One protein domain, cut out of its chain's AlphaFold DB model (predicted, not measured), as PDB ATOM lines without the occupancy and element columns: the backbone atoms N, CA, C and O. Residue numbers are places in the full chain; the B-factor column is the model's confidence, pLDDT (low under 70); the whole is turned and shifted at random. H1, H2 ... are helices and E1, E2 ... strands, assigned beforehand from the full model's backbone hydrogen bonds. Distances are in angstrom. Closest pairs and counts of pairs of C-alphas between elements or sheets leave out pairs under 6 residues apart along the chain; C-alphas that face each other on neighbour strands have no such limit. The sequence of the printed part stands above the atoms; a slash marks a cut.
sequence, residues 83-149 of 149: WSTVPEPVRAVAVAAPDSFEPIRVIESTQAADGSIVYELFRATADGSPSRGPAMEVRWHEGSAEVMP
ATOM      1  N   TRP A  83     -51.477  -4.217  28.559       98.19
ATOM      2  CA  TRP A  83     -51.503  -3.691  27.187       98.19
ATOM      3  C   TRP A  83     -51.299  -2.167  27.118       98.19
ATOM      4  O   TRP A  83     -50.690  -1.625  26.194       98.19
ATOM      5  N   SER A  84     -51.754  -1.443  28.140       97.75
ATOM      6  CA  SER A  84     -51.583   0.006  28.232       97.75
ATOM      7  C   SER A  84     -50.123   0.453  28.391       97.75
ATOM      8  O   SER A  84     -49.828   1.600  28.040       97.75
ATOM      9  N   THR A  85     -49.224  -0.417  28.868       97.88
ATOM     10  CA  THR A  85     -47.794  -0.123  29.063       97.88
ATOM     11  C   THR A  85     -46.928  -0.493  27.862       97.88
ATOM     12  O   THR A  85     -45.780  -0.063  27.807       97.88
ATOM     13  N   VAL A  86     -47.468  -1.235  26.889       98.44
ATOM     14  CA  VAL A  86     -46.764  -1.555  25.637       98.44
ATOM     15  C   VAL A  86     -46.447  -0.265  24.859       98.44
ATOM     16  O   VAL A  86     -47.325   0.605  24.749       98.44
ATOM     17  N   PRO A  87     -45.230  -0.118  24.290       98.25
ATOM     18  CA  PRO A  87     -44.850   1.050  23.499       98.25
ATOM     19  C   PRO A  87     -45.832   1.357  22.365       98.25
ATOM     20  O   PRO A  87     -46.320   0.467  21.672       98.25
ATOM     21  N   GLU A  88     -46.100   2.644  22.136       98.19
ATOM     22  CA  GLU A  88     -47.080   3.078  21.132       98.19
ATOM     23  C   GLU A  88     -46.800   2.557  19.711       98.19
ATOM     24  O   GLU A  88     -47.751   2.050  19.114       98.19
ATOM     25  N   PRO A  89     -45.549   2.531  19.205       98.25
ATOM     26  CA  PRO A  89     -45.266   1.966  17.885       98.25
ATOM     27  C   PRO A  89     -45.632   0.482  17.760       98.25
ATOM     28  O   PRO A  89     -46.161   0.055  16.736       98.25
ATOM     29  N   VAL A  90     -45.408  -0.300  18.820       98.56
ATOM     30  CA  VAL A  90     -45.754  -1.729  18.878       98.56
ATOM     31  C   VAL A  90     -47.269  -1.899  18.835       98.56
ATOM     32  O   VAL A  90     -47.791  -2.672  18.032       98.56
ATOM     33  N   ARG A  91     -47.998  -1.111  19.637       98.56
ATOM     34  CA  ARG A  91     -49.465  -1.138  19.622       98.56
ATOM     35  C   ARG A  91     -50.040  -0.721  18.275       98.56
ATOM     36  O   ARG A  91     -50.996  -1.333  17.811       98.56
ATOM     37  N   ALA A  92     -49.464   0.299  17.642       98.25
ATOM     38  CA  ALA A  92     -49.906   0.784  16.342       98.25
ATOM     39  C   ALA A  92     -49.782  -0.303  15.263       98.25
ATOM     40  O   ALA A  92     -50.718  -0.508  14.490       98.25
ATOM     41  N   VAL A  93     -48.666  -1.038  15.252       98.12
ATOM     42  CA  VAL A  93     -48.443  -2.162  14.332       98.12
ATOM     43  C   VAL A  93     -49.427  -3.306  14.593       98.12
ATOM     44  O   VAL A  93     -50.045  -3.790  13.644       98.12
ATOM     45  N   ALA A  94     -49.655  -3.678  15.856       98.06
ATOM     46  CA  ALA A  94     -50.627  -4.715  16.214       98.06
ATOM     47  C   ALA A  94     -52.060  -4.361  15.776       98.06
ATOM     48  O   ALA A  94     -52.770  -5.187  15.207       98.06
ATOM     49  N   VAL A  95     -52.490  -3.113  16.003       97.88
ATOM     50  CA  VAL A  95     -53.836  -2.629  15.639       97.88
ATOM     51  C   VAL A  95     -54.022  -2.554  14.122       97.88
ATOM     52  O   VAL A  95     -55.122  -2.804  13.624       97.88
ATOM     53  N   ALA A  96     -52.961  -2.228  13.379       97.81
ATOM     54  CA  ALA A  96     -52.987  -2.152  11.920       97.81
ATOM     55  C   ALA A  96     -52.993  -3.527  11.228       97.81
ATOM     56  O   ALA A  96     -53.264  -3.598  10.026       97.81
ATOM     57  N   ALA A  97     -52.694  -4.611  11.951       96.88
ATOM     58  CA  ALA A  97     -52.688  -5.957  11.395       96.88
ATOM     59  C   ALA A  97     -54.103  -6.397  10.946       96.88
ATOM     60  O   ALA A  97     -55.086  -6.063  11.613       96.88
ATOM     61  N   PRO A  98     -54.242  -7.174   9.853       93.12
ATOM     62  CA  PRO A  98     -55.550  -7.584   9.327       93.12
ATOM     63  C   PRO A  98     -56.442  -8.350  10.316       93.12
ATOM     64  O   PRO A  98     -57.657  -8.170  10.300       93.12
ATOM     65  N   ASP A  99     -55.840  -9.164  11.187       91.00
ATOM     66  CA  ASP A  99     -56.531  -9.967  12.203       91.00
ATOM     67  C   ASP A  99     -56.363  -9.383  13.614       91.00
ATOM     68  O   ASP A  99     -56.290 -10.126  14.600       91.00
ATOM     69  N   SER A 100     -56.271  -8.050  13.715       96.44
ATOM     70  CA  SER A 100     -56.084  -7.352  14.985       96.44
ATOM     71  C   SER A 100     -57.210  -7.621  15.985       96.44
ATOM     72  O   SER A 100     -58.357  -7.932  15.653       96.44
ATOM     73  N   PHE A 101     -56.848  -7.543  17.260       97.06
ATOM     74  CA  PHE A 101     -57.723  -7.769  18.402       97.06
ATOM     75  C   PHE A 101     -57.173  -7.001  19.604       97.06
ATOM     76  O   PHE A 101     -56.002  -6.630  19.618       97.06
ATOM     77  N   GLU A 102     -58.009  -6.787  20.619       96.25
ATOM     78  CA  GLU A 102     -57.547  -6.273  21.909       96.25
ATOM     79  C   GLU A 102     -57.005  -7.449  22.746       96.25
ATOM     80  O   GLU A 102     -57.774  -8.378  23.034       96.25
ATOM     81  N   PRO A 103     -55.711  -7.464  23.115       98.31
ATOM     82  CA  PRO A 103     -55.142  -8.541  23.918       98.31
ATOM     83  C   PRO A 103     -55.706  -8.535  25.340       98.31
ATOM     84  O   PRO A 103     -55.903  -7.476  25.933       98.31
ATOM     85  N   ILE A 104     -55.922  -9.720  25.914       98.25
ATOM     86  CA  ILE A 104     -56.332  -9.855  27.326       98.25
ATOM     87  C   ILE A 104     -55.188 -10.271  28.257       98.25
ATOM     88  O   ILE A 104     -55.336 -10.217  29.474       98.25
ATOM     89  N   ARG A 105     -54.058 -10.677  27.676       98.38
ATOM     90  CA  ARG A 105     -52.773 -10.909  28.335       98.38
ATOM     91  C   ARG A 105     -51.680 -10.502  27.352       98.38
ATOM     92  O   ARG A 105     -51.837 -10.703  26.144       98.38
ATOM     93  N   VAL A 106     -50.620  -9.903  27.877       98.75
ATOM     94  CA  VAL A 106     -49.439  -9.514  27.113       98.75
ATOM     95  C   VAL A 106     -48.223  -9.984  27.882       98.75
ATOM     96  O   VAL A 106     -48.066  -9.608  29.044       98.75
ATOM     97  N   ILE A 107     -47.377 -10.764  27.224       98.69
ATOM     98  CA  ILE A 107     -46.052 -11.092  27.743       98.69
ATOM     99  C   ILE A 107     -45.043 -10.210  27.013       98.69
ATOM    100  O   ILE A 107     -45.084 -10.073  25.789       98.69
ATOM    101  N   GLU A 108     -44.182  -9.552  27.778       98.75
ATOM    102  CA  GLU A 108     -42.994  -8.876  27.275       98.75
ATOM    103  C   GLU A 108     -41.806  -9.825  27.424       98.75
ATOM    104  O   GLU A 108     -41.366 -10.069  28.547       98.75
ATOM    105  N   SER A 109     -41.296 -10.338  26.305       98.69
ATOM    106  CA  SER A 109     -40.150 -11.245  26.259       98.69
ATOM    107  C   SER A 109     -38.907 -10.527  25.722       98.69
ATOM    108  O   SER A 109     -38.849 -10.128  24.558       98.69
ATOM    109  N   THR A 110     -37.893 -10.335  26.565       98.62
ATOM    110  CA  THR A 110     -36.592  -9.787  26.156       98.62
ATOM    111  C   THR A 110     -35.682 -10.908  25.673       98.62
ATOM    112  O   THR A 110     -35.293 -11.774  26.453       98.62
ATOM    113  N   GLN A 111     -35.277 -10.844  24.409       98.44
ATOM    114  CA  GLN A 111     -34.439 -11.846  23.758       98.44
ATOM    115  C   GLN A 111     -32.967 -11.632  24.117       98.44
ATOM    116  O   GLN A 111     -32.377 -10.601  23.777       98.44
ATOM    117  N   ALA A 112     -32.326 -12.609  24.760       97.31
ATOM    118  CA  ALA A 112     -30.930 -12.486  25.188       97.31
ATOM    119  C   ALA A 112     -29.946 -12.421  24.006       97.31
ATOM    120  O   ALA A 112     -28.854 -11.863  24.137       97.31
ATOM    121  N   ALA A 113     -30.332 -12.967  22.849       95.94
ATOM    122  CA  ALA A 113     -29.484 -13.038  21.662       95.94
ATOM    123  C   ALA A 113     -29.134 -11.661  21.067       95.94
ATOM    124  O   ALA A 113     -28.013 -11.467  20.596       95.94
ATOM    125  N   ASP A 114     -30.076 -10.712  21.072       96.69
ATOM    126  CA  ASP A 114     -29.894  -9.398  20.435       96.69
ATOM    127  C   ASP A 114     -30.576  -8.220  21.146       96.69
ATOM    128  O   ASP A 114     -30.537  -7.092  20.648       96.69
ATOM    129  N   GLY A 115     -31.178  -8.458  22.314       97.50
ATOM    130  CA  GLY A 115     -31.847  -7.438  23.116       97.50
ATOM    131  C   GLY A 115     -33.146  -6.911  22.507       97.50
ATOM    132  O   GLY A 115     -33.674  -5.908  22.990       97.50
ATOM    133  N   SER A 116     -33.661  -7.534  21.443       98.50
ATOM    134  CA  SER A 116     -35.021  -7.255  20.983       98.50
ATOM    135  C   SER A 116     -36.053  -7.662  22.029       98.50
ATOM    136  O   SER A 116     -35.796  -8.494  22.897       98.50
ATOM    137  N   ILE A 117     -37.233  -7.061  21.933       98.75
ATOM    138  CA  ILE A 117     -38.374  -7.399  22.772       98.75
ATOM    139  C   ILE A 117     -39.456  -7.982  21.874       98.75
ATOM    140  O   ILE A 117     -39.855  -7.340  20.904       98.75
ATOM    141  N   VAL A 118     -39.941  -9.174  22.185       98.75
ATOM    142  CA  VAL A 118     -41.121  -9.768  21.562       98.75
ATOM    143  C   VAL A 118     -42.301  -9.547  22.498       98.75
ATOM    144  O   VAL A 118     -42.276  -9.936  23.662       98.75
ATOM    145  N   TYR A 119     -43.327  -8.868  21.997       98.75
ATOM    146  CA  TYR A 119     -44.598  -8.716  22.689       98.75
ATOM    147  C   TYR A 119     -45.551  -9.800  22.202       98.75
ATOM    148  O   TYR A 119     -46.061  -9.731  21.082       98.75
ATOM    149  N   GLU A 120     -45.797 -10.786  23.052       98.62
ATOM    150  CA  GLU A 120     -46.715 -11.886  22.798       98.62
ATOM    151  C   GLU A 120     -48.132 -11.493  23.218       98.62
ATOM    152  O   GLU A 120     -48.414 -11.206  24.387       98.62
ATOM    153  N   LEU A 121     -49.051 -11.455  22.257       98.69
ATOM    154  CA  LEU A 121     -50.406 -10.956  22.442       98.69
ATOM    155  C   LEU A 121     -51.396 -12.118  22.462       98.69
ATOM    156  O   LEU A 121     -51.584 -12.823  21.468       98.69
ATOM    157  N   PHE A 122     -52.094 -12.289  23.580       98.62
ATOM    158  CA  PHE A 122     -53.035 -13.388  23.764       98.62
ATOM    159  C   PHE A 122     -54.474 -12.914  23.594       98.62
ATOM    160  O   PHE A 122     -54.917 -11.931  24.200       98.62
ATOM    161  N   ARG A 123     -55.236 -13.648  22.781       97.44
ATOM    162  CA  ARG A 123     -56.658 -13.378  22.558       97.44
ATOM    163  C   ARG A 123     -57.494 -14.079  23.624       97.44
ATOM    164  O   ARG A 123     -57.137 -15.160  24.082       97.44
ATOM    165  N   ALA A 124     -58.646 -13.506  23.962       97.62
ATOM    166  CA  ALA A 124     -59.652 -14.211  24.745       97.62
ATOM    167  C   ALA A 124     -60.180 -15.435  23.989       97.62
ATOM    168  O   ALA A 124     -60.581 -15.342  22.824       97.62
ATOM    169  N   THR A 125     -60.224 -16.580  24.662       96.69
ATOM    170  CA  THR A 125     -61.013 -17.728  24.224       96.69
ATOM    171  C   THR A 125     -62.496 -17.505  24.555       96.69
ATOM    172  O   THR A 125     -62.883 -16.500  25.157       96.69
ATOM    173  N   ALA A 126     -63.357 -18.446  24.157       95.62
ATOM    174  CA  ALA A 126     -64.799 -18.342  24.376       95.62
ATOM    175  C   ALA A 126     -65.204 -18.271  25.863       95.62
ATOM    176  O   ALA A 126     -66.288 -17.776  26.164       95.62
ATOM    177  N   ASP A 127     -64.361 -18.759  26.779       95.69
ATOM    178  CA  ASP A 127     -64.608 -18.708  28.224       95.69
ATOM    179  C   ASP A 127     -63.974 -17.484  28.916       95.69
ATOM    180  O   ASP A 127     -64.128 -17.309  30.123       95.69
ATOM    181  N   GLY A 128     -63.308 -16.612  28.151       95.38
ATOM    182  CA  GLY A 128     -62.649 -15.406  28.650       95.38
ATOM    183  C   GLY A 128     -61.214 -15.611  29.143       95.38
ATOM    184  O   GLY A 128     -60.573 -14.626  29.505       95.38
ATOM    185  N   SER A 129     -60.687 -16.839  29.142       97.19
ATOM    186  CA  SER A 129     -59.268 -17.104  29.414       97.19
ATOM    187  C   SER A 129     -58.371 -16.729  28.224       97.19
ATOM    188  O   SER A 129     -58.852 -16.709  27.085       97.19
ATOM    189  N   PRO A 130     -57.074 -16.438  28.440       97.56
ATOM    190  CA  PRO A 130     -56.107 -16.290  27.351       97.56
ATOM    191  C   PRO A 130     -56.007 -17.553  26.489       97.56
ATOM    192  O   PRO A 130     -56.172 -18.675  26.971       97.56
ATOM    193  N   SER A 131     -55.717 -17.380  25.200       97.38
ATOM    194  CA  SER A 131     -55.355 -18.481  24.306       97.38
ATOM    195  C   SER A 131     -54.157 -19.275  24.847       97.38
ATOM    196  O   SER A 131     -53.368 -18.775  25.638       97.38
ATOM    197  N   ARG A 132     -54.008 -20.539  24.425       95.44
ATOM    198  CA  ARG A 132     -52.900 -21.399  24.895       95.44
ATOM    199  C   ARG A 132     -51.509 -20.890  24.505       95.44
ATOM    200  O   ARG A 132     -50.554 -21.219  25.185       95.44
ATOM    201  N   GLY A 133     -51.423 -20.151  23.407       95.88
ATOM    202  CA  GLY A 133     -50.221 -19.467  22.945       95.88
ATOM    203  C   GLY A 133     -50.592 -18.087  22.403       95.88
ATOM    204  O   GLY A 133     -51.799 -17.783  22.311       95.88
ATOM    205  N   PRO A 134     -49.597 -17.265  22.042       97.44
ATOM    206  CA  PRO A 134     -49.847 -15.963  21.453       97.44
ATOM    207  C   PRO A 134     -50.657 -16.104  20.165       97.44
ATOM    208  O   PRO A 134     -50.449 -16.998  19.346       97.44
ATOM    209  N   ALA A 135     -51.633 -15.218  20.002       97.50
ATOM    210  CA  ALA A 135     -52.389 -15.080  18.762       97.50
ATOM    211  C   ALA A 135     -51.721 -14.086  17.797       97.50
ATOM    212  O   ALA A 135     -52.103 -14.022  16.629       97.50
ATOM    213  N   MET A 136     -50.772 -13.290  18.290       98.12
ATOM    214  CA  MET A 136     -49.919 -12.396  17.518       98.12
ATOM    215  C   MET A 136     -48.654 -12.113  18.316       98.12
ATOM    216  O   MET A 136     -48.723 -11.942  19.530       98.12
ATOM    217  N   GLU A 137     -47.533 -11.998  17.626       98.56
ATOM    218  CA  GLU A 137     -46.268 -11.554  18.197       98.56
ATOM    219  C   GLU A 137     -45.826 -10.287  17.477       98.56
ATOM    220  O   GLU A 137     -45.917 -10.188  16.250       98.56
ATOM    221  N   VAL A 138     -45.378  -9.295  18.241       98.62
ATOM    222  CA  VAL A 138     -44.823  -8.060  17.685       98.62
ATOM    223  C   VAL A 138     -43.427  -7.860  18.231       98.62
ATOM    224  O   VAL A 138     -43.242  -7.655  19.429       98.62
ATOM    225  N   ARG A 139     -42.439  -7.880  17.342       98.56
ATOM    226  CA  ARG A 139     -41.051  -7.628  17.693       98.56
ATOM    227  C   ARG A 139     -40.768  -6.138  17.708       98.56
ATOM    228  O   ARG A 139     -41.142  -5.418  16.785       98.56
ATOM    229  N   TRP A 140     -40.058  -5.695  18.732       98.62
ATOM    230  CA  TRP A 140     -39.464  -4.378  18.860       98.62
ATOM    231  C   TRP A 140     -37.944  -4.500  18.901       98.62
ATOM    232  O   TRP A 140     -37.377  -5.102  19.814       98.62
ATOM    233  N   HIS A 141     -37.265  -3.907  17.926       98.00
ATOM    234  CA  HIS A 141     -35.805  -3.900  17.865       98.00
ATOM    235  C   HIS A 141     -35.311  -2.613  17.214       98.00
ATOM    236  O   HIS A 141     -35.869  -2.165  16.216       98.00
ATOM    237  N   GLU A 142     -34.307  -1.978  17.823       95.00
ATOM    238  CA  GLU A 142     -33.645  -0.769  17.297       95.00
ATOM    239  C   GLU A 142     -34.601   0.355  16.832       95.00
ATOM    240  O   GLU A 142     -34.324   1.096  15.890       95.00
ATOM    241  N   GLY A 143     -35.736   0.523  17.522       95.06
ATOM    242  CA  GLY A 143     -36.718   1.568  17.212       95.06
ATOM    243  C   GLY A 143     -37.766   1.185  16.163       95.06
ATOM    244  O   GLY A 143     -38.570   2.038  15.782       95.06
ATOM    245  N   SER A 144     -37.773  -0.067  15.703       97.25
ATOM    246  CA  SER A 144     -38.734  -0.601  14.741       97.25
ATOM    247  C   SER A 144     -39.645  -1.640  15.385       97.25
ATOM    248  O   SER A 144     -39.177  -2.489  16.141       97.25
ATOM    249  N   ALA A 145     -40.939  -1.575  15.057       98.31
ATOM    250  CA  ALA A 145     -41.943  -2.567  15.428       98.31
ATOM    251  C   ALA A 145     -42.382  -3.363  14.191       98.31
ATOM    252  O   ALA A 145     -42.692  -2.760  13.160       98.31
ATOM    253  N   GLU A 146     -42.475  -4.685  14.299       97.94
ATOM    254  CA  GLU A 146     -42.954  -5.558  13.223       97.94
ATOM    255  C   GLU A 146     -43.775  -6.733  13.760       97.94
ATOM    256  O   GLU A 146     -43.436  -7.314  14.786       97.94
ATOM    257  N   VAL A 147     -44.866  -7.087  13.070       97.69
ATOM    258  CA  VAL A 147     -45.591  -8.336  13.356       97.69
ATOM    259  C   VAL A 147     -44.736  -9.503  12.875       97.69
ATOM    260  O   VAL A 147     -44.290  -9.499  11.725       97.69
ATOM    261  N   MET A 148     -44.525 -10.489  13.740       95.19
ATOM    262  CA  MET A 148     -43.809 -11.712  13.393       95.19
ATOM    263  C   MET A 148     -44.740 -12.696  12.651       95.19
ATOM    264  O   MET A 148     -45.943 -12.711  12.924       95.19
ATOM    265  N   PRO A 149     -44.216 -13.443  11.659       78.19
ATOM    266  CA  PRO A 149     -44.997 -14.357  10.820       78.19
ATOM    267  C   PRO A 149     -45.437 -15.647  11.519       78.19
ATOM    268  O   PRO A 149     -44.711 -16.118  12.420       78.19
TER     269      PRO A 149
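Overview. This is residues 83 to 149 of the 149 residues of an uncharacterized protein of Proteobacteria bacterium (UniProt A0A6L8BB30). A twisted sheet of four strands, E1 to E4, makes a wall, and the helix H1 packs on one of its faces over the E3 and E4 half, while the other face bears no named helix. The loop of residues 123 to 135, between E2 and E3, makes one end of the longest axis, with Asp 127 at its far point. The printed part has 67 residues, with one named helix and four named strands in the order H1, E1, E2, E3, E4; the sheet's order is E1, E2, E3, E4, all antiparallel. The class is mixed, helices and strands, with under half of the residues in named elements. The whole is compact, with a radius of gyration of the C-alphas of 11.6 A, and its spans of 37 by 24 by 23 A make it only just elongated.

Along the chain. H1 is residues 88 to 96, 12.1 A from first to last C-alpha, and begins with C-alpha 88 at (-47.080, 3.078, 21.132). E1 is residues 105 to 111, 18.9 A long, beginning with C-alpha 105 at (-52.773, -10.909, 28.335). E2 is residues 117 to 122, 15.9 A, and E3 is residues 136 to 141, 16.5 A. E4 is residues 144 to 147, 10.4 A, and ends with C-alpha 147 at (-45.591, -8.336, 13.356).

Arrangement. The four strands form a meander, each strand the antiparallel neighbour of the one before, with three hairpins: E1 and E2, E2 and E3, E3 and E4. E1 and E2 stand at 157 degrees, with N 109 and O 118 within hydrogen-bond range at 2.8 A. E2 and E3 stand at 164 degrees, with N 140 and O 117 at 2.7 A. E3 and E4 stand at 162 degrees, with N 139 and O 146 at 2.8 A. The edge strands E1 and E4 are apart. The sheet is only just strongly twisted: its C-alphas lie up to 4.2 A off the best plane. H1 is on the sheet at a height over the sheet of 7.8 A. It lies over E4 and, only just, over E3, on which 3 of its C-alphas fall. It runs along the strands, only just, at 29.6 degrees to E4 on the local plane. The closest C-alphas of H1 and E4 are those of Val 90 and Ala 145, 5.2 A apart; those of H1 and E3 are Val 90 and Val 138, 6.5 A apart. H1 and E2 are near each other. In H1 every O i to N i+4 pair is within hydrogen-bond range.

Size, cuts and confidence. The two C-alphas farthest apart are those of Asp 127 and Glu 142, at 37.4 A. The printed part has no cut, and Pro 149 is the chain's last residue. The link from E2 to E3, 13 residues, is long; those from E1 to E2 and from E3 to E4 are tight, and that from H1 to E1 is short. The mean pLDDT of the printed part is 97.2, and no printed residue is under 70.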